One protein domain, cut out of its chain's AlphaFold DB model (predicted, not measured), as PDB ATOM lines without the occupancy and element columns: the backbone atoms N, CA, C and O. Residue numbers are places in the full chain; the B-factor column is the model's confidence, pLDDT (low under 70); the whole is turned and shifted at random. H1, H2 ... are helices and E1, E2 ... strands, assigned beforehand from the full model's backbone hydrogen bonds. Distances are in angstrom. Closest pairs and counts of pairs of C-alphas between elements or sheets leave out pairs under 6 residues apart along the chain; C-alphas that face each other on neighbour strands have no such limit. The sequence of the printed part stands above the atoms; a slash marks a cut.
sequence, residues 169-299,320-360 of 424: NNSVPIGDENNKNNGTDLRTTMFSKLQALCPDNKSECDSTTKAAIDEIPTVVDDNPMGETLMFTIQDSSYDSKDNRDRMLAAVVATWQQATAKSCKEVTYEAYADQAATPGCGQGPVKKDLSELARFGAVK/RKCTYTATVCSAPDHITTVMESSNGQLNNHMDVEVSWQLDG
ATOM      1  N   ASN A 169      46.711   0.046  21.517       66.94
ATOM      2  CA  ASN A 169      48.074   0.453  21.858       66.94
ATOM      3  C   ASN A 169      48.690   1.368  20.791       66.94
ATOM      4  O   ASN A 169      49.771   1.903  21.017       66.94
ATOM      5  N   ASN A 170      48.041   1.510  19.637       68.69
ATOM      6  CA  ASN A 170      48.440   2.482  18.635       68.69
ATOM      7  C   ASN A 170      47.887   3.854  19.025       68.69
ATOM      8  O   ASN A 170      46.835   3.961  19.667       68.69
ATOM      9  N   SER A 171      48.575   4.903  18.597       77.56
ATOM     10  CA  SER A 171      48.156   6.274  18.826       77.56
ATOM     11  C   SER A 171      48.162   7.080  17.535       77.56
ATOM     12  O   SER A 171      48.968   6.859  16.636       77.56
ATOM     13  N   VAL A 172      47.254   8.044  17.469       80.06
ATOM     14  CA  VAL A 172      47.251   9.117  16.483       80.06
ATOM     15  C   VAL A 172      47.651  10.413  17.184       80.06
ATOM     16  O   VAL A 172      47.160  10.677  18.289       80.06
ATOM     17  N   PRO A 173      48.543  11.228  16.599       74.56
ATOM     18  CA  PRO A 173      48.789  12.557  17.119       74.56
ATOM     19  C   PRO A 173      47.518  13.372  16.949       74.56
ATOM     20  O   PRO A 173      46.845  13.310  15.918       74.56
ATOM     21  N   ILE A 174      47.200  14.145  17.969       76.88
ATOM     22  CA  ILE A 174      46.160  15.145  17.892       76.88
ATOM     23  C   ILE A 174      46.721  16.477  18.377       76.88
ATOM     24  O   ILE A 174      47.651  16.542  19.178       76.88
ATOM     25  N   GLY A 175      46.176  17.562  17.847       75.50
ATOM     26  CA  GLY A 175      46.523  18.905  18.292       75.50
ATOM     27  C   GLY A 175      46.135  19.193  19.751       75.50
ATOM     28  O   GLY A 175      45.810  18.299  20.527       75.50
ATOM     29  N   ASP A 176      46.114  20.469  20.122       72.81
ATOM     30  CA  ASP A 176      45.660  20.902  21.445       72.81
ATOM     31  C   ASP A 176      44.129  20.788  21.555       72.81
ATOM     32  O   ASP A 176      43.371  21.629  21.053       72.81
ATOM     33  N   GLU A 177      43.658  19.737  22.226       61.81
ATOM     34  CA  GLU A 177      42.235  19.506  22.493       61.81
ATOM     35  C   GLU A 177      41.606  20.500  23.475       61.81
ATOM     36  O   GLU A 177      40.386  20.691  23.460       61.81
ATOM     37  N   ASN A 178      42.412  21.124  24.337       60.38
ATOM     38  CA  ASN A 178      41.922  21.880  25.485       60.38
ATOM     39  C   ASN A 178      41.548  23.322  25.121       60.38
ATOM     40  O   ASN A 178      40.822  23.976  25.870       60.38
ATOM     41  N   ASN A 179      42.000  23.824  23.966       54.41
ATOM     42  CA  ASN A 179      41.892  25.241  23.609       54.41
ATOM     43  C   ASN A 179      40.816  25.599  22.571       54.41
ATOM     44  O   ASN A 179      40.726  26.762  22.169       54.41
ATOM     45  N   LYS A 180      39.960  24.663  22.133       52.72
ATOM     46  CA  LYS A 180      38.964  24.961  21.087       52.72
ATOM     47  C   LYS A 180      37.570  25.383  21.577       52.72
ATOM     48  O   LYS A 180      37.031  24.876  22.554       52.72
ATOM     49  N   ASN A 181      36.945  26.289  20.810       46.12
ATOM     50  CA  ASN A 181      35.526  26.687  20.862       46.12
ATOM     51  C   ASN A 181      35.011  27.367  22.147       46.12
ATOM     52  O   ASN A 181      33.909  27.047  22.598       46.12
ATOM     53  N   ASN A 182      35.737  28.332  22.725       42.34
ATOM     54  CA  ASN A 182      35.259  29.100  23.894       42.34
ATOM     55  C   ASN A 182      34.765  28.206  25.061       42.34
ATOM     56  O   ASN A 182      33.814  28.567  25.755       42.34
ATOM     57  N   GLY A 183      35.357  27.020  25.251       40.22
ATOM     58  CA  GLY A 183      34.932  26.067  26.284       40.22
ATOM     59  C   GLY A 183      33.782  25.133  25.884       40.22
ATOM     60  O   GLY A 183      33.186  24.496  26.754       40.22
ATOM     61  N   THR A 184      33.452  25.012  24.592       50.84
ATOM     62  CA  THR A 184      32.600  23.912  24.116       50.84
ATOM     63  C   THR A 184      33.436  22.636  24.125       50.84
ATOM     64  O   THR A 184      34.125  22.343  23.153       50.84
ATOM     65  N   ASP A 185      33.398  21.927  25.254       66.94
ATOM     66  CA  ASP A 185      34.164  20.712  25.547       66.94
ATOM     67  C   ASP A 185      34.232  19.798  24.307       66.94
ATOM     68  O   ASP A 185      33.187  19.391  23.775       66.94
ATOM     69  N   LEU A 186      35.445  19.499  23.815       75.19
ATOM     70  CA  LEU A 186      35.683  18.573  22.699       75.19
ATOM     71  C   LEU A 186      34.893  17.279  22.911       75.19
ATOM     72  O   LEU A 186      34.295  16.753  21.976       75.19
ATOM     73  N   ARG A 187      34.777  16.850  24.171       75.75
ATOM     74  CA  ARG A 187      33.922  15.755  24.628       75.75
ATOM     75  C   ARG A 187      32.468  15.892  24.180       75.75
ATOM     76  O   ARG A 187      31.885  14.943  23.666       75.75
ATOM     77  N   THR A 188      31.860  17.060  24.375       80.69
ATOM     78  CA  THR A 188      30.460  17.325  24.010       80.69
ATOM     79  C   THR A 188      30.287  17.310  22.495       80.69
ATOM     80  O   THR A 188      29.306  16.758  21.988       80.69
ATOM     81  N   THR A 189      31.255  17.870  21.766       84.88
ATOM     82  CA  THR A 189      31.263  17.853  20.296       84.88
ATOM     83  C   THR A 189      31.407  16.426  19.768       84.88
ATOM     84  O   THR A 189      30.581  15.991  18.967       84.88
ATOM     85  N   MET A 190      32.389  15.673  20.265       87.56
ATOM     86  CA  MET A 190      32.637  14.277  19.909       87.56
ATOM     87  C   MET A 190      31.425  13.401  20.232       87.56
ATOM     88  O   MET A 190      30.948  12.679  19.360       87.56
ATOM     89  N   PHE A 191      30.854  13.524  21.435       89.06
ATOM     90  CA  PHE A 191      29.649  12.788  21.819       89.06
ATOM     91  C   PHE A 191      28.478  13.092  20.883       89.06
ATOM     92  O   PHE A 191      27.841  12.168  20.388       89.06
ATOM     93  N   SER A 192      28.215  14.368  20.589       90.31
ATOM     94  CA  SER A 192      27.105  14.760  19.708       90.31
ATOM     95  C   SER A 192      27.298  14.244  18.280       90.31
ATOM     96  O   SER A 192      26.343  13.799  17.644       90.31
ATOM     97  N   LYS A 193      28.535  14.281  17.775       93.00
ATOM     98  CA  LYS A 193      28.891  13.800  16.436       93.00
ATOM     99  C   LYS A 193      28.769  12.281  16.329       93.00
ATOM    100  O   LYS A 193      28.136  11.805  15.394       93.00
ATOM    101  N   LEU A 194      29.294  11.530  17.298       93.69
ATOM    102  CA  LEU A 194      29.151  10.074  17.343       93.69
ATOM    103  C   LEU A 194      27.694   9.650  17.559       93.69
ATOM    104  O   LEU A 194      27.214   8.730  16.906       93.69
ATOM    105  N   GLN A 195      26.949  10.354  18.416       94.69
ATOM    106  CA  GLN A 195      25.525  10.088  18.621       94.69
ATOM    107  C   GLN A 195      24.720  10.293  17.330       94.69
ATOM    108  O   GLN A 195      23.795   9.527  17.067       94.69
ATOM    109  N   ALA A 196      25.084  11.271  16.493       95.50
ATOM    110  CA  ALA A 196      24.444  11.482  15.195       95.50
ATOM    111  C   ALA A 196      24.661  10.315  14.212       95.50
ATOM    112  O   ALA A 196      23.803  10.087  13.359       95.50
ATOM    113  N   LEU A 197      25.751   9.549  14.359       96.56
ATOM    114  CA  LEU A 197      25.992   8.323  13.590       96.56
ATOM    115  C   LEU A 197      25.134   7.147  14.069       96.56
ATOM    116  O   LEU A 197      25.033   6.147  13.368       96.56
ATOM    117  N   CYS A 198      24.488   7.240  15.232       96.31
ATOM    118  CA  CYS A 198      23.754   6.133  15.833       96.31
ATOM    119  C   CYS A 198      22.265   6.476  16.026       96.31
ATOM    120  O   CYS A 198      21.875   6.933  17.103       96.31
ATOM    121  N   PRO A 199      21.389   6.250  15.028       91.44
ATOM    122  CA  PRO A 199      19.983   6.647  15.097       91.44
ATOM    123  C   PRO A 199      19.216   6.017  16.270       91.44
ATOM    124  O   PRO A 199      19.396   4.845  16.591       91.44
ATOM    125  N   ASP A 200      18.288   6.773  16.871       91.19
ATOM    126  CA  ASP A 200      17.454   6.327  18.009       91.19
ATOM    127  C   ASP A 200      16.571   5.104  17.707       91.19
ATOM    128  O   ASP A 200      16.124   4.417  18.622       91.19
ATOM    129  N   ASN A 201      16.292   4.840  16.432       90.81
ATOM    130  CA  ASN A 201      15.410   3.771  15.969       90.81
ATOM    131  C   ASN A 201      16.155   2.555  15.391       90.81
ATOM    132  O   ASN A 201      15.513   1.705  14.772       90.81
ATOM    133  N   LYS A 202      17.478   2.478  15.557       93.12
ATOM    134  CA  LYS A 202      18.312   1.355  15.109       93.12
ATOM    135  C   LYS A 202      19.067   0.741  16.283       93.12
ATOM    136  O   LYS A 202      19.325   1.433  17.259       93.12
ATOM    137  N   SER A 203      19.423  -0.536  16.165       92.81
ATOM    138  CA  SER A 203      20.270  -1.275  17.119       92.81
ATOM    139  C   SER A 203      21.757  -1.246  16.753       92.81
ATOM    140  O   SER A 203      22.547  -1.958  17.357       92.81
ATOM    141  N   GLU A 204      22.117  -0.471  15.736       94.62
ATOM    142  CA  GLU A 204      23.459  -0.343  15.174       94.62
ATOM    143  C   GLU A 204      23.645   1.097  14.676       94.62
ATOM    144  O   GLU A 204      22.680   1.768  14.274       94.62
ATOM    145  N   CYS A 205      24.883   1.571  14.721       96.56
ATOM    146  CA  CYS A 205      25.303   2.841  14.155       96.56
ATOM    147  C   CYS A 205      25.605   2.711  12.656       96.56
ATOM    148  O   CYS A 205      25.768   1.619  12.118       96.56
ATOM    149  N   ASP A 206      25.675   3.847  11.973       95.88
ATOM    150  CA  ASP A 206      26.195   3.945  10.617       95.88
ATOM    151  C   ASP A 206      27.714   3.739  10.630       95.88
ATOM    152  O   ASP A 206      28.449   4.571  11.166       95.88
ATOM    153  N   SER A 207      28.163   2.637  10.031       92.62
ATOM    154  CA  SER A 207      29.581   2.294   9.913       92.62
ATOM    155  C   SER A 207      30.266   2.837   8.663       92.62
ATOM    156  O   SER A 207      31.467   2.657   8.477       92.62
ATOM    157  N   THR A 208      29.519   3.516   7.793       91.06
ATOM    158  CA  THR A 208      30.029   4.050   6.524       91.06
ATOM    159  C   THR A 208      30.313   5.546   6.591       91.06
ATOM    160  O   THR A 208      31.201   6.046   5.899       91.06
ATOM    161  N   THR A 209      29.577   6.273   7.434       93.44
ATOM    162  CA  THR A 209      29.726   7.721   7.583       93.44
ATOM    163  C   THR A 209      30.763   8.063   8.649       93.44
ATOM    164  O   THR A 209      30.738   7.536   9.758       93.44
ATOM    165  N   LYS A 210      31.641   9.019   8.332       93.12
ATOM    166  CA  LYS A 210      32.633   9.553   9.269       93.12
ATOM    167  C   LYS A 210      32.105  10.795   9.986       93.12
ATOM    168  O   LYS A 210      31.531  11.691   9.366       93.12
ATOM    169  N   ALA A 211      32.352  10.881  11.284       92.88
ATOM    170  CA  ALA A 211      32.137  12.079  12.081       92.88
ATOM    171  C   ALA A 211      33.419  12.918  12.108       92.88
ATOM    172  O   ALA A 211      34.405  12.501  12.699       92.88
ATOM    173  N   ALA A 212      33.396  14.106  11.503       90.62
ATOM    174  CA  ALA A 212      34.537  15.021  11.478       90.62
ATOM    175  C   ALA A 212      34.401  16.164  12.503       90.62
ATOM    176  O   ALA A 212      33.312  16.745  12.674       90.62
ATOM    177  N   ILE A 213      35.518  16.479  13.158       86.00
ATOM    178  CA  ILE A 213      35.759  17.682  13.953       86.00
ATOM    179  C   ILE A 213      36.923  18.421  13.296       86.00
ATOM    180  O   ILE A 213      38.070  17.993  13.388       86.00
ATOM    181  N   ASP A 214      36.597  19.512  12.613       83.56
ATOM    182  CA  ASP A 214      37.555  20.254  11.801       83.56
ATOM    183  C   ASP A 214      38.358  21.275  12.610       83.56
ATOM    184  O   ASP A 214      37.979  21.688  13.719       83.56
ATOM    185  N   GLU A 215      39.436  21.741  11.977       77.69
ATOM    186  CA  GLU A 215      40.276  22.851  12.414       77.69
ATOM    187  C   GLU A 215      40.882  22.616  13.816       77.69
ATOM    188  O   GLU A 215      40.921  23.530  14.621       77.69
ATOM    189  N   ILE A 216      41.283  21.418  14.219       77.00
ATOM    190  CA  ILE A 216      41.942  21.233  15.518       77.00
ATOM    191  C   ILE A 216      43.355  21.846  15.464       77.00
ATOM    192  O   ILE A 216      44.132  21.444  14.596       77.00
ATOM    193  N   PRO A 217      43.696  22.819  16.339       75.06
ATOM    194  CA  PRO A 217      44.996  23.482  16.320       75.06
ATOM    195  C   PRO A 217      46.118  22.506  16.606       75.06
ATOM    196  O   PRO A 217      46.135  21.875  17.654       75.06
ATOM    197  N   THR A 218      47.078  22.427  15.700       76.00
ATOM    198  CA  THR A 218      48.265  21.590  15.840       76.00
ATOM    199  C   THR A 218      49.498  22.321  15.315       76.00
ATOM    200  O   THR A 218      49.402  23.407  14.734       76.00
ATOM    201  N   VAL A 219      50.664  21.726  15.530       72.19
ATOM    202  CA  VAL A 219      51.939  22.168  14.972       72.19
ATOM    203  C   VAL A 219      52.545  21.009  14.193       72.19
ATOM    204  O   VAL A 219      52.699  19.916  14.729       72.19
ATOM    205  N   VAL A 220      52.885  21.275  12.936       69.56
ATOM    206  CA  VAL A 220      53.452  20.326  11.970       69.56
ATOM    207  C   VAL A 220      54.661  21.017  11.335       69.56
ATOM    208  O   VAL A 220      54.504  22.063  10.703       69.56
ATOM    209  N   ASP A 221      55.870  20.490  11.532       66.81
ATOM    210  CA  ASP A 221      57.131  21.049  11.003       66.81
ATOM    211  C   ASP A 221      57.336  22.544  11.318       66.81
ATOM    212  O   ASP A 221      57.564  23.365  10.423       66.81
ATOM    213  N   ASP A 222      57.165  22.926  12.587       66.50
ATOM    214  CA  ASP A 222      57.138  24.317  13.075       66.50
ATOM    215  C   ASP A 222      55.994  25.194  12.531       66.50
ATOM    216  O   ASP A 222      55.902  26.383  12.864       66.50
ATOM    217  N   ASN A 223      55.090  24.638  11.722       67.25
ATOM    218  CA  ASN A 223      53.985  25.380  11.136       67.25
ATOM    219  C   ASN A 223      52.689  25.121  11.911       67.25
ATOM    220  O   ASN A 223      52.256  23.977  12.051       67.25
ATOM    221  N   PRO A 224      52.025  26.179  12.395       68.62
ATOM    222  CA  PRO A 224      50.715  26.055  13.005       68.62
ATOM    223  C   PRO A 224      49.671  25.731  11.933       68.62
ATOM    224  O   PRO A 224      49.527  26.470  10.955       68.62
ATOM    225  N   MET A 225      48.929  24.647  12.132       70.50
ATOM    226  CA  MET A 225      47.893  24.174  11.214       70.50
ATOM    227  C   MET A 225      46.594  23.873  11.969       70.50
ATOM    228  O   MET A 225      46.567  23.807  13.198       70.50
ATOM    229  N   GLY A 226      45.496  23.767  11.224       73.75
ATOM    230  CA  GLY A 226      44.208  23.309  11.731       73.75
ATOM    231  C   GLY A 226      43.823  22.053  10.975       73.75
ATOM    232  O   GLY A 226      43.641  22.130   9.766       73.75
ATOM    233  N   GLU A 227      43.697  20.932  11.673       77.06
ATOM    234  CA  GLU A 227      43.496  19.617  11.048       77.06
ATOM    235  C   GLU A 227      42.126  19.028  11.378       77.06
ATOM    236  O   GLU A 227      41.407  19.529  12.246       77.06
ATOM    237  N   THR A 228      41.758  17.942  10.705       84.31
ATOM    238  CA  THR A 228      40.469  17.286  10.928       84.31
ATOM    239  C   THR A 228      40.639  15.961  11.661       84.31
ATOM    240  O   THR A 228      41.244  15.008  11.166       84.31
ATOM    241  N   LEU A 229      40.014  15.876  12.836       86.62
ATOM    242  CA  LEU A 229      39.846  14.636  13.584       86.62
ATOM    243  C   LEU A 229      38.596  13.920  13.094       86.62
ATOM    244  O   LEU A 229      37.496  14.479  13.134       86.62
ATOM    245  N   MET A 230      38.750  12.680  12.650       91.31
ATOM    246  CA  MET A 230      37.646  11.869  12.159       91.31
ATOM    247  C   MET A 230      37.407  10.670  13.067       91.31
ATOM    248  O   MET A 230      38.342  10.010  13.511       91.31
ATOM    249  N   PHE A 231      36.136  10.350  13.269       93.38
ATOM    250  CA  PHE A 231      35.695   9.163  13.982       93.38
ATOM    251  C   PHE A 231      34.824   8.301  13.075       93.38
ATOM    252  O   PHE A 231      33.911   8.816  12.421       93.38
ATOM    253  N   THR A 232      35.069   6.996  13.077       93.50
ATOM    254  CA  THR A 232      34.291   6.009  12.320       93.50
ATOM    255  C   THR A 232      33.845   4.904  13.265       93.50
ATOM    256  O   THR A 232      34.658   4.371  14.014       93.50
ATOM    257  N   ILE A 233      32.561   4.549  13.259       95.06
ATOM    258  CA  ILE A 233      32.062   3.432  14.073       95.06
ATOM    259  C   ILE A 233      32.175   2.163  13.234       95.06
ATOM    260  O   ILE A 233      31.309   1.891  12.417       95.06
ATOM    261  N   GLN A 234      33.257   1.408  13.402       91.88
ATOM    262  CA  GLN A 234      33.552   0.230  12.579       91.88
ATOM    263  C   GLN A 234      32.523  -0.888  12.777       91.88
ATOM    264  O   GLN A 234      32.060  -1.503  11.816       91.88
ATOM    265  N   ASP A 235      32.127  -1.115  14.028       89.56
ATOM    266  CA  ASP A 235      31.140  -2.122  14.397       89.56
ATOM    267  C   ASP A 235      30.337  -1.653  15.614       89.56
ATOM    268  O   ASP A 235      30.860  -0.991  16.514       89.56
ATOM    269  N   SER A 236      29.046  -1.976  15.658       95.44
ATOM    270  CA  SER A 236      28.216  -1.689  16.827       95.44
ATOM    271  C   SER A 236      26.956  -2.543  16.878       95.44
ATOM    272  O   SER A 236      26.307  -2.801  15.868       95.44
ATOM    273  N   SER A 237      26.565  -2.913  18.091       93.44
ATOM    274  CA  SER A 237      25.288  -3.553  18.393       93.44
ATOM    275  C   SER A 237      24.820  -3.086  19.762       93.44
ATOM    276  O   SER A 237      25.617  -2.983  20.693       93.44
ATOM    277  N   TYR A 238      23.533  -2.791  19.914       93.50
ATOM    278  CA  TYR A 238      22.951  -2.455  21.206       93.50
ATOM    279  C   TYR A 238      21.449  -2.716  21.273       93.50
ATOM    280  O   TYR A 238      20.694  -2.479  20.332       93.50
ATOM    281  N   ASP A 239      20.996  -3.140  22.449       91.56
ATOM    282  CA  ASP A 239      19.604  -3.532  22.686       91.56
ATOM    283  C   ASP A 239      18.686  -2.337  22.988       91.56
ATOM    284  O   ASP A 239      17.459  -2.461  22.980       91.56
ATOM    285  N   SER A 240      19.258  -1.179  23.332       90.44
ATOM    286  CA  SER A 240      18.498   0.019  23.685       90.44
ATOM    287  C   SER A 240      19.283   1.306  23.455       90.44
ATOM    288  O   SER A 240      20.515   1.325  23.512       90.44
ATOM    289  N   LYS A 241      18.541   2.405  23.278       91.75
ATOM    290  CA  LYS A 241      19.080   3.769  23.225       91.75
ATOM    291  C   LYS A 241      19.953   4.098  24.443       91.75
ATOM    292  O   LYS A 241      21.026   4.671  24.296       91.75
ATOM    293  N   ASP A 242      19.523   3.692  25.634       87.56
ATOM    294  CA  ASP A 242      20.258   3.969  26.870       87.56
ATOM    295  C   ASP A 242      21.612   3.241  26.904       87.56
ATOM    296  O   ASP A 242      22.607   3.815  27.345       87.56
ATOM    297  N   ASN A 243      21.677   1.995  26.417       87.00
ATOM    298  CA  ASN A 243      22.940   1.255  26.319       87.00
ATOM    299  C   ASN A 243      23.884   1.898  25.301       87.00
ATOM    300  O   ASN A 243      25.065   2.066  25.598       87.00
ATOM    301  N   ARG A 244      23.359   2.313  24.143       93.19
ATOM    302  CA  ARG A 244      24.107   3.078  23.139       93.19
ATOM    303  C   ARG A 244      24.703   4.349  23.733       93.19
ATOM    304  O   ARG A 244      25.907   4.553  23.639       93.19
ATOM    305  N   ASP A 245      23.879   5.184  24.367       88.31
ATOM    306  CA  ASP A 245      24.322   6.469  24.917       88.31
ATOM    307  C   ASP A 245      25.368   6.276  26.030       88.31
ATOM    308  O   ASP A 245      26.319   7.050  26.131       88.31
ATOM    309  N   ARG A 246      25.256   5.205  26.828       85.06
ATOM    310  CA  ARG A 246      26.274   4.823  27.821       85.06
ATOM    311  C   ARG A 246      27.586   4.365  27.184       85.06
ATOM    312  O   ARG A 246      28.640   4.776  27.661       85.06
ATOM    313  N   MET A 247      27.534   3.535  26.138       87.62
ATOM    314  CA  MET A 247      28.730   3.104  25.401       87.62
ATOM    315  C   MET A 247      29.432   4.301  24.759       87.62
ATOM    316  O   MET A 247      30.622   4.490  24.987       87.62
ATOM    317  N   LEU A 248      28.686   5.178  24.081       89.25
ATOM    318  CA  LEU A 248      29.210   6.422  23.511       89.25
ATOM    319  C   LEU A 248      29.860   7.317  24.569       89.25
ATOM    320  O   LEU A 248      30.982   7.780  24.390       89.25
ATOM    321  N   ALA A 249      29.185   7.540  25.700       83.50
ATOM    322  CA  ALA A 249      29.730   8.364  26.776       83.50
ATOM    323  C   ALA A 249      31.038   7.789  27.336       83.50
ATOM    324  O   ALA A 249      31.951   8.546  27.662       83.50
ATOM    325  N   ALA A 250      31.135   6.463  27.431       81.56
ATOM    326  CA  ALA A 250      32.341   5.790  27.880       81.56
ATOM    327  C   ALA A 250      33.474   5.840  26.850       81.56
ATOM    328  O   ALA A 250      34.608   6.074  27.259       81.56
ATOM    329  N   VAL A 251      33.183   5.666  25.553       85.31
ATOM    330  CA  VAL A 251      34.166   5.855  24.471       85.31
ATOM    331  C   VAL A 251      34.786   7.240  24.595       85.31
ATOM    332  O   VAL A 251      35.996   7.362  24.754       85.31
ATOM    333  N   VAL A 252      33.946   8.278  24.610       85.38
ATOM    334  CA  VAL A 252      34.402   9.671  24.636       85.38
ATOM    335  C   VAL A 252      35.191   9.974  25.910       85.38
ATOM    336  O   VAL A 252      36.271  10.551  25.839       85.38
ATOM    337  N   ALA A 253      34.686   9.573  27.082       77.38
ATOM    338  CA  ALA A 253      35.367   9.840  28.349       77.38
ATOM    339  C   ALA A 253      36.711   9.105  28.461       77.38
ATOM    340  O   ALA A 253      37.676   9.669  28.972       77.38
ATOM    341  N   THR A 254      36.778   7.856  27.990       78.50
ATOM    342  CA  THR A 254      38.011   7.059  28.042       78.50
ATOM    343  C   THR A 254      39.045   7.603  27.068       78.50
ATOM    344  O   THR A 254      40.208   7.731  27.441       78.50
ATOM    345  N   TRP A 255      38.620   7.964  25.856       84.19
ATOM    346  CA  TRP A 255      39.485   8.589  24.866       84.19
ATOM    347  C   TRP A 255      40.061   9.901  25.401       84.19
ATOM    348  O   TRP A 255      41.271  10.007  25.527       84.19
ATOM    349  N   GLN A 256      39.215  10.824  25.871       81.25
ATOM    350  CA  GLN A 256      39.660  12.101  26.442       81.25
ATOM    351  C   GLN A 256      40.635  11.910  27.612       81.25
ATOM    352  O   GLN A 256      41.637  12.608  27.712       81.25
ATOM    353  N   GLN A 257      40.370  10.949  28.503       76.31
ATOM    354  CA  GLN A 257      41.269  10.674  29.622       76.31
ATOM    355  C   GLN A 257      42.619  10.104  29.170       76.31
ATOM    356  O   GLN A 257      43.635  10.383  29.811       76.31
ATOM    357  N   ALA A 258      42.633   9.255  28.141       74.25
ATOM    358  CA  ALA A 258      43.867   8.716  27.585       74.25
ATOM    359  C   ALA A 258      44.684   9.834  26.935       74.25
ATOM    360  O   ALA A 258      45.863   9.979  27.241       74.25
ATOM    361  N   THR A 259      44.028  10.667  26.137       80.31
ATOM    362  CA  THR A 259      44.656  11.775  25.430       80.31
ATOM    363  C   THR A 259      45.268  12.810  26.367       80.31
ATOM    364  O   THR A 259      46.444  13.135  26.228       80.31
ATOM    365  N   ALA A 260      44.532  13.234  27.401       74.75
ATOM    366  CA  ALA A 260      45.007  14.224  28.367       74.75
ATOM    367  C   ALA A 260      46.283  13.795  29.123       74.75
ATOM    368  O   ALA A 260      46.968  14.625  29.716       74.75
ATOM    369  N   LYS A 261      46.609  12.494  29.131       73.44
ATOM    370  CA  LYS A 261      47.835  11.950  29.741       73.44
ATOM    371  C   LYS A 261      49.011  11.857  28.774       73.44
ATOM    372  O   LYS A 261      50.122  11.568  29.210       73.44
ATOM    373  N   SER A 262      48.764  12.084  27.494       78.50
ATOM    374  CA  SER A 262      49.693  11.840  26.399       78.50
ATOM    375  C   SER A 262      49.972  13.127  25.623       78.50
ATOM    376  O   SER A 262      50.029  13.118  24.395       78.50
ATOM    377  N   CYS A 263      50.151  14.229  26.358       79.44
ATOM    378  CA  CYS A 263      50.423  15.566  25.839       79.44
ATOM    379  C   CYS A 263      51.855  16.028  26.142       79.44
ATOM    380  O   CYS A 263      52.385  15.769  27.224       79.44
ATOM    381  N   LYS A 264      52.463  16.764  25.205       80.81
ATOM    382  CA  LYS A 264      53.792  17.378  25.329       80.81
ATOM    383  C   LYS A 264      53.756  18.817  24.813       80.81
ATOM    384  O   LYS A 264      53.073  19.123  23.840       80.81
ATOM    385  N   GLU A 265      54.510  19.702  25.459       80.75
ATOM    386  CA  GLU A 265      54.761  21.044  24.930       80.75
ATOM    387  C   GLU A 265      55.812  20.971  23.818       80.75
ATOM    388  O   GLU A 265      56.923  20.482  24.034       80.75
ATOM    389  N   VAL A 266      55.479  21.501  22.647       76.06
ATOM    390  CA  VAL A 266      56.383  21.667  21.511       76.06
ATOM    391  C   VAL A 266      56.656  23.147  21.284       76.06
ATOM    392  O   VAL A 266      55.763  23.997  21.361       76.06
ATOM    393  N   THR A 267      57.917  23.475  21.023       79.88
ATOM    394  CA  THR A 267      58.316  24.822  20.618       79.88
ATOM    395  C   THR A 267      58.272  24.934  19.108       79.88
ATOM    396  O   THR A 267      58.807  24.061  18.439       79.88
ATOM    397  N   TYR A 268      57.710  26.020  18.587       78.12
ATOM    398  CA  TYR A 268      57.701  26.306  17.155       78.12
ATOM    399  C   TYR A 268      58.008  27.771  16.885       78.12
ATOM    400  O   TYR A 268      57.786  28.642  17.735       78.12
ATOM    401  N   GLU A 269      58.521  28.065  15.694       79.56
ATOM    402  CA  GLU A 269      58.871  29.427  15.313       79.56
ATOM    403  C   GLU A 269      57.933  29.977  14.240       79.56
ATOM    404  O   GLU A 269      57.876  29.482  13.121       79.56
ATOM    405  N   ALA A 270      57.262  31.088  14.546       77.38
ATOM    406  CA  ALA A 270      56.418  31.796  13.590       77.38
ATOM    407  C   ALA A 270      56.760  33.291  13.548       77.38
ATOM    408  O   ALA A 270      57.357  33.857  14.467       77.38
ATOM    409  N   TYR A 271      56.404  33.953  12.452       75.88
ATOM    410  CA  TYR A 271      56.617  35.391  12.314       75.88
ATOM    411  C   TYR A 271      55.584  36.178  13.129       75.88
ATOM    412  O   TYR A 271      54.391  35.881  13.087       75.88
ATOM    413  N   ALA A 272      56.048  37.200  13.852       69.19
ATOM    414  CA  ALA A 272      55.188  38.109  14.592       69.19
ATOM    415  C   ALA A 272      54.222  38.834  13.647       69.19
ATOM    416  O   ALA A 272      54.607  39.291  12.566       69.19
ATOM    417  N   ASP A 273      52.982  38.980  14.099       60.69
ATOM    418  CA  ASP A 273      51.962  39.756  13.407       60.69
ATOM    419  C   ASP A 273      52.407  41.224  13.301       60.69
ATOM    420  O   ASP A 273      52.608  41.904  14.309       60.69
ATOM    421  N   GLN A 274      52.567  41.724  12.072       55.72
ATOM    422  CA  GLN A 274      52.954  43.116  11.826       55.72
ATOM    423  C   GLN A 274      51.894  44.113  12.329       55.72
ATOM    424  O   GLN A 274      52.211  45.285  12.531       55.72
ATOM    425  N   ALA A 275      50.649  43.665  12.539       54.00
ATOM    426  CA  ALA A 275      49.536  44.501  12.969       54.00
ATOM    427  C   ALA A 275      49.342  44.560  14.498       54.00
ATOM    428  O   ALA A 275      48.593  45.418  14.974       54.00
ATOM    429  N   ALA A 276      49.998  43.701  15.286       49.41
ATOM    430  CA  ALA A 276      49.671  43.519  16.702       49.41
ATOM    431  C   ALA A 276      50.840  43.868  17.630       49.41
ATOM    432  O   ALA A 276      51.647  43.003  17.938       49.41
ATOM    433  N   THR A 277      50.852  45.118  18.120       55.53
ATOM    434  CA  THR A 277      51.623  45.609  19.289       55.53
ATOM    435  C   THR A 277      53.151  45.353  19.290       55.53
ATOM    436  O   THR A 277      53.689  44.498  18.599       55.53
ATOM    437  N   PRO A 278      53.955  46.120  20.048       59.41
ATOM    438  CA  PRO A 278      55.369  45.783  20.218       59.41
ATOM    439  C   PRO A 278      55.508  44.471  21.019       59.41
ATOM    440  O   PRO A 278      55.438  44.484  22.244       59.41
ATOM    441  N   GLY A 279      55.691  43.330  20.345       68.69
ATOM    442  CA  GLY A 279      55.873  42.021  20.989       68.69
ATOM    443  C   GLY A 279      55.630  40.827  20.060       68.69
ATOM    444  O   GLY A 279      55.340  41.005  18.886       68.69
ATOM    445  N   CYS A 280      55.769  39.604  20.587       68.94
ATOM    446  CA  CYS A 280      55.478  38.364  19.850       68.94
ATOM    447  C   CYS A 280      53.995  37.940  19.923       68.94
ATOM    448  O   CYS A 280      53.582  37.040  19.198       68.94
ATOM    449  N   GLY A 281      53.168  38.577  20.760       74.31
ATOM    450  CA  GLY A 281      51.773  38.165  20.967       74.31
ATOM    451  C   GLY A 281      51.639  36.742  21.536       74.31
ATOM    452  O   GLY A 281      52.604  36.187  22.054       74.31
ATOM    453  N   GLN A 282      50.439  36.158  21.453       68.44
ATOM    454  CA  GLN A 282      50.150  34.794  21.939       68.44
ATOM    455  C   GLN A 282      50.519  33.678  20.944       68.44
ATOM    456  O   GLN A 282      50.468  32.505  21.297       68.44
ATOM    457  N   GLY A 283      50.923  34.041  19.727       65.94
ATOM    458  CA  GLY A 283      51.235  33.099  18.656       65.94
ATOM    459  C   GLY A 283      50.008  32.603  17.889       65.94
ATOM    460  O   GLY A 283      48.879  32.826  18.327       65.94
ATOM    461  N   PRO A 284      50.212  31.975  16.720       65.50
ATOM    462  CA  PRO A 284      49.123  31.578  15.833       65.50
ATOM    463  C   PRO A 284      48.244  30.462  16.409       65.50
ATOM    464  O   PRO A 284      47.034  30.577  16.321       65.50
ATOM    465  N   VAL A 285      48.817  29.437  17.053       60.78
ATOM    466  CA  VAL A 285      48.049  28.283  17.587       60.78
ATOM    467  C   VAL A 285      47.060  28.694  18.683       60.78
ATOM    468  O   VAL A 285      46.001  28.094  18.824       60.78
ATOM    469  N   LYS A 286      47.390  29.741  19.450       59.28
ATOM    470  CA  LYS A 286      46.530  30.272  20.521       59.28
ATOM    471  C   LYS A 286      45.519  31.309  20.028       59.28
ATOM    472  O   LYS A 286      44.650  31.719  20.793       59.28
ATOM    473  N   LYS A 287      45.640  31.765  18.776       58.91
ATOM    474  CA  LYS A 287      44.620  32.587  18.123       58.91
ATOM    475  C   LYS A 287      43.652  31.652  17.406       58.91
ATOM    476  O   LYS A 287      44.063  30.649  16.836       58.91
ATOM    477  N   ASP A 288      42.366  31.987  17.447       55.25
ATOM    478  CA  ASP A 288      41.310  31.274  16.724       55.25
ATOM    479  C   ASP A 288      41.774  30.972  15.285       55.25
ATOM    480  O   ASP A 288      42.170  31.885  14.556       55.25
ATOM    481  N   LEU A 289      41.776  29.699  14.874       53.16
ATOM    482  CA  LEU A 289      42.234  29.270  13.543       53.16
ATOM    483  C   LEU A 289      41.461  29.951  12.407       53.16
ATOM    484  O   LEU A 289      41.984  30.138  11.305       53.16
ATOM    485  N   SER A 290      40.247  30.415  12.704       50.78
ATOM    486  CA  SER A 290      39.447  31.278  11.839       50.78
ATOM    487  C   SER A 290      40.179  32.579  11.462       50.78
ATOM    488  O   SER A 290      39.975  33.126  10.374       50.78
ATOM    489  N   GLU A 291      41.049  33.097  12.338       51.78
ATOM    490  CA  GLU A 291      41.951  34.210  12.037       51.78
ATOM    491  C   GLU A 291      43.143  33.758  11.183       51.78
ATOM    492  O   GLU A 291      43.478  34.465  10.234       51.78
ATOM    493  N   LEU A 292      43.722  32.573  11.420       50.78
ATOM    494  CA  LEU A 292      44.775  31.978  10.573       50.78
ATOM    495  C   LEU A 292      44.344  31.847   9.106       50.78
ATOM    496  O   LEU A 292      45.112  32.192   8.209       50.78
ATOM    497  N   ALA A 293      43.089  31.474   8.846       46.75
ATOM    498  CA  ALA A 293      42.536  31.443   7.491       46.75
ATOM    499  C   ALA A 293      42.510  32.833   6.812       46.75
ATOM    500  O   ALA A 293      42.688  32.932   5.595       46.75
ATOM    501  N   ARG A 294      42.349  33.929   7.575       46.22
ATOM    502  CA  ARG A 294      42.451  35.308   7.046       46.22
ATOM    503  C   ARG A 294      43.882  35.716   6.724       46.22
ATOM    504  O   ARG A 294      44.075  36.577   5.866       46.22
ATOM    505  N   PHE A 295      44.870  35.108   7.375       45.03
ATOM    506  CA  PHE A 295      46.284  35.362   7.101       45.03
ATOM    507  C   PHE A 295      46.787  34.648   5.835       45.03
ATOM    508  O   PHE A 295      47.934  34.848   5.430       45.03
ATOM    509  N   GLY A 296      45.904  33.894   5.160       38.03
ATOM    510  CA  GLY A 296      46.281  32.900   4.167       38.03
ATOM    511  C   GLY A 296      46.965  31.749   4.889       38.03
ATOM    512  O   GLY A 296      47.739  31.985   5.815       38.03
ATOM    513  N   ALA A 297      46.691  30.504   4.485       36.91
ATOM    514  CA  ALA A 297      47.521  29.376   4.893       36.91
ATOM    515  C   ALA A 297      48.973  29.854   4.878       36.91
ATOM    516  O   ALA A 297      49.398  30.436   3.870       36.91
ATOM    517  N   VAL A 298      49.686  29.696   5.994       40.41
ATOM    518  CA  VAL A 298      51.116  29.984   6.090       40.41
ATOM    519  C   VAL A 298      51.821  28.931   5.232       40.41
ATOM    520  O   VAL A 298      52.607  28.126   5.699       40.41
ATOM    521  N   LYS A 299      51.532  28.907   3.924       39.59
ATOM    522  CA  LYS A 299      52.484  28.495   2.918       39.59
ATOM    523  C   LYS A 299      53.676  29.329   3.268       39.59
ATOM    524  O   LYS A 299      53.575  30.550   3.130       39.59
ATOM    525  N   ARG A 320      59.797  39.943  12.362       73.44
ATOM    526  CA  ARG A 320      60.441  39.390  13.554       73.44
ATOM    527  C   ARG A 320      60.023  37.928  13.713       73.44
ATOM    528  O   ARG A 320      58.832  37.658  13.822       73.44
ATOM    529  N   LYS A 321      60.984  37.002  13.751       82.06
ATOM    530  CA  LYS A 321      60.731  35.600  14.119       82.06
ATOM    531  C   LYS A 321      60.530  35.506  15.633       82.06
ATOM    532  O   LYS A 321      61.257  36.152  16.392       82.06
ATOM    533  N   CYS A 322      59.529  34.751  16.056       80.00
ATOM    534  CA  CYS A 322      59.165  34.549  17.447       80.00
ATOM    535  C   CYS A 322      59.029  33.057  17.727       80.00
ATOM    536  O   CYS A 322      58.481  32.320  16.912       80.00
ATOM    537  N   THR A 323      59.514  32.640  18.889       82.25
ATOM    538  CA  THR A 323      59.354  31.277  19.395       82.25
ATOM    539  C   THR A 323      58.102  31.219  20.257       82.25
ATOM    540  O   THR A 323      57.898  32.067  21.132       82.25
ATOM    541  N   TYR A 324      57.272  30.222  20.005       80.19
ATOM    542  CA  TYR A 324      56.020  29.963  20.696       80.19
ATOM    543  C   TYR A 324      56.033  28.546  21.259       80.19
ATOM    544  O   TYR A 324      56.814  27.710  20.814       80.19
ATOM    545  N   THR A 325      55.156  28.283  22.224       78.44
ATOM    546  CA  THR A 325      54.875  26.928  22.702       78.44
ATOM    547  C   THR A 325      53.439  26.551  22.360       78.44
ATOM    548  O   THR A 325      52.533  27.396  22.421       78.44
ATOM    549  N   ALA A 326      53.246  25.300  21.967       77.81
ATOM    550  CA  ALA A 326      51.951  24.674  21.769       77.81
ATOM    551  C   ALA A 326      51.935  23.318  22.469       77.81
ATOM    552  O   ALA A 326      52.965  22.660  22.565       77.81
ATOM    553  N   THR A 327      50.762  22.891  22.913       79.06
ATOM    554  CA  THR A 327      50.557  21.532  23.401       79.06
ATOM    555  C   THR A 327      50.189  20.645  22.214       79.06
ATOM    556  O   THR A 327      49.306  20.993  21.434       79.06
ATOM    557  N   VAL A 328      50.865  19.512  22.056       79.88
ATOM    558  CA  VAL A 328      50.496  18.460  21.099       79.88
ATOM    559  C   VAL A 328      50.239  17.195  21.897       79.88
ATOM    560  O   VAL A 328      51.034  16.835  22.766       79.88
ATOM    561  N   CYS A 329      49.117  16.542  21.626       82.88
ATOM    562  CA  CYS A 329      48.689  15.345  22.325       82.88
ATOM    563  C   CYS A 329      48.703  14.132  21.395       82.88
ATOM    564  O   CYS A 329      48.891  14.228  20.186       82.88
ATOM    565  N   SER A 330      48.541  12.945  21.958       84.00
ATOM    566  CA  SER A 330      48.315  11.728  21.190       84.00
ATOM    567  C   SER A 330      47.199  10.932  21.836       84.00
ATOM    568  O   SER A 330      47.043  10.936  23.055       84.00
ATOM    569  N   ALA A 331      46.397  10.275  21.012       83.25
ATOM    570  CA  ALA A 331      45.200   9.580  21.446       83.25
ATOM    571  C   ALA A 331      45.139   8.175  20.844       83.25
ATOM    572  O   ALA A 331      45.665   7.982  19.752       83.25
ATOM    573  N   PRO A 332      44.480   7.200  21.491       80.75
ATOM    574  CA  PRO A 332      44.268   5.886  20.892       80.75
ATOM    575  C   PRO A 332      43.533   5.977  19.548       80.75
ATOM    576  O   PRO A 332      42.548   6.712  19.434       80.75
ATOM    577  N   ASP A 333      43.991   5.202  18.564       84.50
ATOM    578  CA  ASP A 333      43.390   5.115  17.222       84.50
ATOM    579  C   ASP A 333      42.127   4.234  17.179       84.50
ATOM    580  O   ASP A 333      41.331   4.324  16.254       84.50
ATOM    581  N   HIS A 334      41.910   3.399  18.195       83.06
ATOM    582  CA  HIS A 334      40.733   2.549  18.333       83.06
ATOM    583  C   HIS A 334      40.282   2.479  19.792       83.06
ATOM    584  O   HIS A 334      41.089   2.292  20.713       83.06
ATOM    585  N   ILE A 335      38.969   2.577  19.999       85.75
ATOM    586  CA  ILE A 335      38.312   2.363  21.289       85.75
ATOM    587  C   ILE A 335      37.166   1.380  21.107       85.75
ATOM    588  O   ILE A 335      36.188   1.668  20.421       85.75
ATOM    589  N   THR A 336      37.234   0.261  21.820       81.81
ATOM    590  CA  THR A 336      36.166  -0.734  21.831       81.81
ATOM    591  C   THR A 336      35.478  -0.734  23.190       81.81
ATOM    592  O   THR A 336      36.127  -0.770  24.233       81.81
ATOM    593  N   THR A 337      34.150  -0.741  23.209       82.69
ATOM    594  CA  THR A 337      33.347  -0.921  24.422       82.69
ATOM    595  C   THR A 337      32.477  -2.155  24.293       82.69
ATOM    596  O   THR A 337      31.952  -2.444  23.222       82.69
ATOM    597  N   VAL A 338      32.320  -2.891  25.392       80.12
ATOM    598  CA  VAL A 338      31.391  -4.021  25.486       80.12
ATOM    599  C   VAL A 338      30.623  -3.916  26.794       80.12
ATOM    600  O   VAL A 338      31.195  -3.687  27.865       80.12
ATOM    601  N   MET A 339      29.312  -4.112  26.699       82.19
ATOM    602  CA  MET A 339      28.385  -4.102  27.817       82.19
ATOM    603  C   MET A 339      27.533  -5.374  27.824       82.19
ATOM    604  O   MET A 339      27.019  -5.842  26.805       82.19
ATOM    605  N   GLU A 340      27.342  -5.924  29.016       82.00
ATOM    606  CA  GLU A 340      26.404  -7.016  29.240       82.00
ATOM    607  C   GLU A 340      24.949  -6.549  29.070       82.00
ATOM    608  O   GLU A 340      24.510  -5.553  29.647       82.00
ATOM    609  N   SER A 341      24.187  -7.287  28.269       77.12
ATOM    610  CA  SER A 341      22.746  -7.093  28.104       77.12
ATOM    611  C   SER A 341      21.961  -7.597  29.320       77.12
ATOM    612  O   SER A 341      22.473  -8.296  30.197       77.12
ATOM    613  N   SER A 342      20.661  -7.304  29.356       75.38
ATOM    614  CA  SER A 342      19.768  -7.748  30.437       75.38
ATOM    615  C   SER A 342      19.643  -9.274  30.564       75.38
ATOM    616  O   SER A 342      19.225  -9.761  31.614       75.38
ATOM    617  N   ASN A 343      20.010 -10.031  29.523       74.56
ATOM    618  CA  ASN A 343      19.996 -11.495  29.524       74.56
ATOM    619  C   ASN A 343      21.345 -12.122  29.950       74.56
ATOM    620  O   ASN A 343      21.463 -13.348  29.979       74.56
ATOM    621  N   GLY A 344      22.344 -11.297  30.276       71.38
ATOM    622  CA  GLY A 344      23.682 -11.727  30.675       71.38
ATOM    623  C   GLY A 344      24.657 -11.998  29.521       71.38
ATOM    624  O   GLY A 344      25.762 -12.488  29.744       71.38
ATOM    625  N   GLN A 345      24.266 -11.729  28.273       76.19
ATOM    626  CA  GLN A 345      25.134 -11.879  27.102       76.19
ATOM    627  C   GLN A 345      25.819 -10.557  26.751       76.19
ATOM    628  O   GLN A 345      25.211  -9.489  26.843       76.19
ATOM    629  N   LEU A 346      27.064 -10.637  26.284       78.69
ATOM    630  CA  LEU A 346      27.861  -9.505  25.802       78.69
ATOM    631  C   LEU A 346      27.474  -9.130  24.360       78.69
ATOM    632  O   LEU A 346      28.289  -9.218  23.450       78.69
ATOM    633  N   ASN A 347      26.205  -8.777  24.155       83.44
ATOM    634  CA  ASN A 347      25.659  -8.446  22.832       83.44
ATOM    635  C   ASN A 347      25.664  -6.940  22.536       83.44
ATOM    636  O   ASN A 347      25.344  -6.544  21.416       83.44
ATOM    637  N   ASN A 348      25.955  -6.107  23.545       87.81
ATOM    638  CA  ASN A 348      26.107  -4.673  23.349       87.81
ATOM    639  C   ASN A 348      27.596  -4.386  23.165       87.81
ATOM    640  O   ASN A 348      28.382  -4.635  24.083       87.81
ATOM    641  N   HIS A 349      27.982  -3.872  22.006       89.38
ATOM    642  CA  HIS A 349      29.356  -3.502  21.705       89.38
ATOM    643  C   HIS A 349      29.414  -2.293  20.781       89.38
ATOM    644  O   HIS A 349      28.452  -1.974  20.080       89.38
ATOM    645  N   MET A 350      30.548  -1.607  20.798       90.88
ATOM    646  CA  MET A 350      30.838  -0.500  19.898       90.88
ATOM    647  C   MET A 350      32.342  -0.395  19.707       90.88
ATOM    648  O   MET A 350      33.065  -0.320  20.699       90.88
ATOM    649  N   ASP A 351      32.784  -0.376  18.460       90.88
ATOM    650  CA  ASP A 351      34.169  -0.173  18.064       90.88
ATOM    651  C   ASP A 351      34.289   1.133  17.282       90.88
ATOM    652  O   ASP A 351      33.623   1.326  16.263       90.88
ATOM    653  N   VAL A 352      35.089   2.057  17.804       92.19
ATOM    654  CA  VAL A 352      35.282   3.391  17.239       92.19
ATOM    655  C   VAL A 352      36.729   3.530  16.814       92.19
ATOM    656  O   VAL A 352      37.623   3.518  17.654       92.19
ATOM    657  N   GLU A 353      36.937   3.694  15.516       91.19
ATOM    658  CA  GLU A 353      38.207   4.103  14.933       91.19
ATOM    659  C   GLU A 353      38.315   5.630  14.969       91.19
ATOM    660  O   GLU A 353      37.353   6.357  14.692       91.19
ATOM    661  N   VAL A 354      39.508   6.103  15.287       90.12
ATOM    662  CA  VAL A 354      39.914   7.497  15.306       90.12
ATOM    663  C   VAL A 354      41.023   7.653  14.282       90.12
ATOM    664  O   VAL A 354      42.079   7.043  14.400       90.12
ATOM    665  N   SER A 355      40.796   8.496  13.284       88.44
ATOM    666  CA  SER A 355      41.801   8.800  12.270       88.44
ATOM    667  C   SER A 355      42.053  10.299  12.219       88.44
ATOM    668  O   SER A 355      41.112  11.095  12.267       88.44
ATOM    669  N   TRP A 356      43.317  10.674  12.075       82.62
ATOM    670  CA  TRP A 356      43.736  12.057  11.908       82.62
ATOM    671  C   TRP A 356      44.038  12.323  10.437       82.62
ATOM    672  O   TRP A 356      44.889  11.654   9.850       82.62
ATOM    673  N   GLN A 357      43.322  13.261   9.822       77.12
ATOM    674  CA  GLN A 357      43.598  13.648   8.446       77.12
ATOM    675  C   GLN A 357      44.541  14.848   8.450       77.12
ATOM    676  O   GLN A 357      44.141  15.924   8.883       77.12
ATOM    677  N   LEU A 358      45.770  14.633   7.967       66.69
ATOM    678  CA  LEU A 358      46.734  15.693   7.677       66.69
ATOM    679  C   LEU A 358      46.538  16.170   6.238       66.69
ATOM    680  O   LEU A 358      46.694  15.386   5.297       66.69
ATOM    681  N   ASP A 359      46.254  17.455   6.042       60.34
ATOM    682  CA  ASP A 359      46.275  18.072   4.710       60.34
ATOM    683  C   ASP A 359      47.733  18.361   4.269       60.34
ATOM    684  O   ASP A 359      48.150  19.509   4.105       60.34
ATOM    685  N   GLY A 360      48.558  17.320   4.075       55.19
ATOM    686  CA  GLY A 360      49.976  17.483   3.718       55.19
ATOM    687  C   GLY A 360      50.823  16.206   3.755       55.19
ATOM    688  O   GLY A 360      50.330  15.122   4.049       55.19
TER     689      GLY A 360
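Overview. This is residues 169 to 299 and 320 to 360 of the 424 residues of an uncharacterized protein of Oidiodendron maius Zn (UniProt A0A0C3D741). A curled, all-antiparallel sheet, E2 E3 E7 E6 in that order, has helices H1 and H2 side by side over one face, running opposite ways. E6 prolongs E5, and E5 belongs to a second antiparallel sheet, E1 E5 E4, which carries the rod-like outline on toward the end where the small helix H3 lies. The printed part has 172 residues with three named helices and seven named strands, in the order E1 H1 E2 E3 H2 E4 H3 E5 E6 E7, class mixed. It is only just loose, close to compact, with a radius of gyration of the C-alphas of 18.8 A and spans of 68 by 28 by 28 A.

Along the chain. Find C-alpha 171 at (48.156, 6.274, 18.826), where E1, residues 171 to 174, begins. Next come H1, residues 186 to 196, 15.3 A long, and E2, residues 211 to 220, which bends by 69 degrees at residue 217. E3, residues 223 to 237, runs 41.4 A. H2, residues 241 to 259, starts at C-alpha 241, (19.080, 3.769, 23.225), and runs 26.9 A. Then look for E4, residues 263 to 271, H3, residues 289 to 294, and E5, residues 321 to 332, 34.6 A long. E5 runs on into E6, residues 334 to 339, at 37 degrees. E7, residues 348 to 357, ends at (43.598, 13.648, 8.446).

Arrangement. Start with the strongly twisted sheet of four. The hairpin E2 and E3 has N 213 and O 229 at 2.8 A, within hydrogen-bond range. E3 and E7 have N 232 and O 353 at 2.9 A, and the hairpin E6 and E7 has N 337 and O 350 at 2.8 A. H1 and H2 on one face make two layers, helices over a sheet. H2 lies over E7 and E6 at a height of 8.4 A, its C-alpha 247 being 6.2 A from that of Thr 337. H1 touches H2 at a shallow tilt of 34 degrees, only just short of steep, the closest C-alphas being those of Arg 187 and Val 252, 6.1 A. H3 is on the same face, over E3. In the other sheet E5 pairs staggered, with E4, N 266 and O 326 at 2.8 A, and with E1, N 172 and O 331 at 2.8 A. Every O i to N i+4 pair is within range in H1 and H2, and 1 of 2 in H3.

Size, cuts and confidence. The C-alphas farthest apart, of Pro 278 and Asn 343, are 68.0 A apart. Residues 300 to 319 are not printed, and C-alphas 299 and 320 are 17.2 A apart across the cut. The links E1 to H1, H1 to E2 and E4 to H3 are long. The mean pLDDT of the printed part is 76.8; among the residues under 70 are 177 to 185 and 282 to 299.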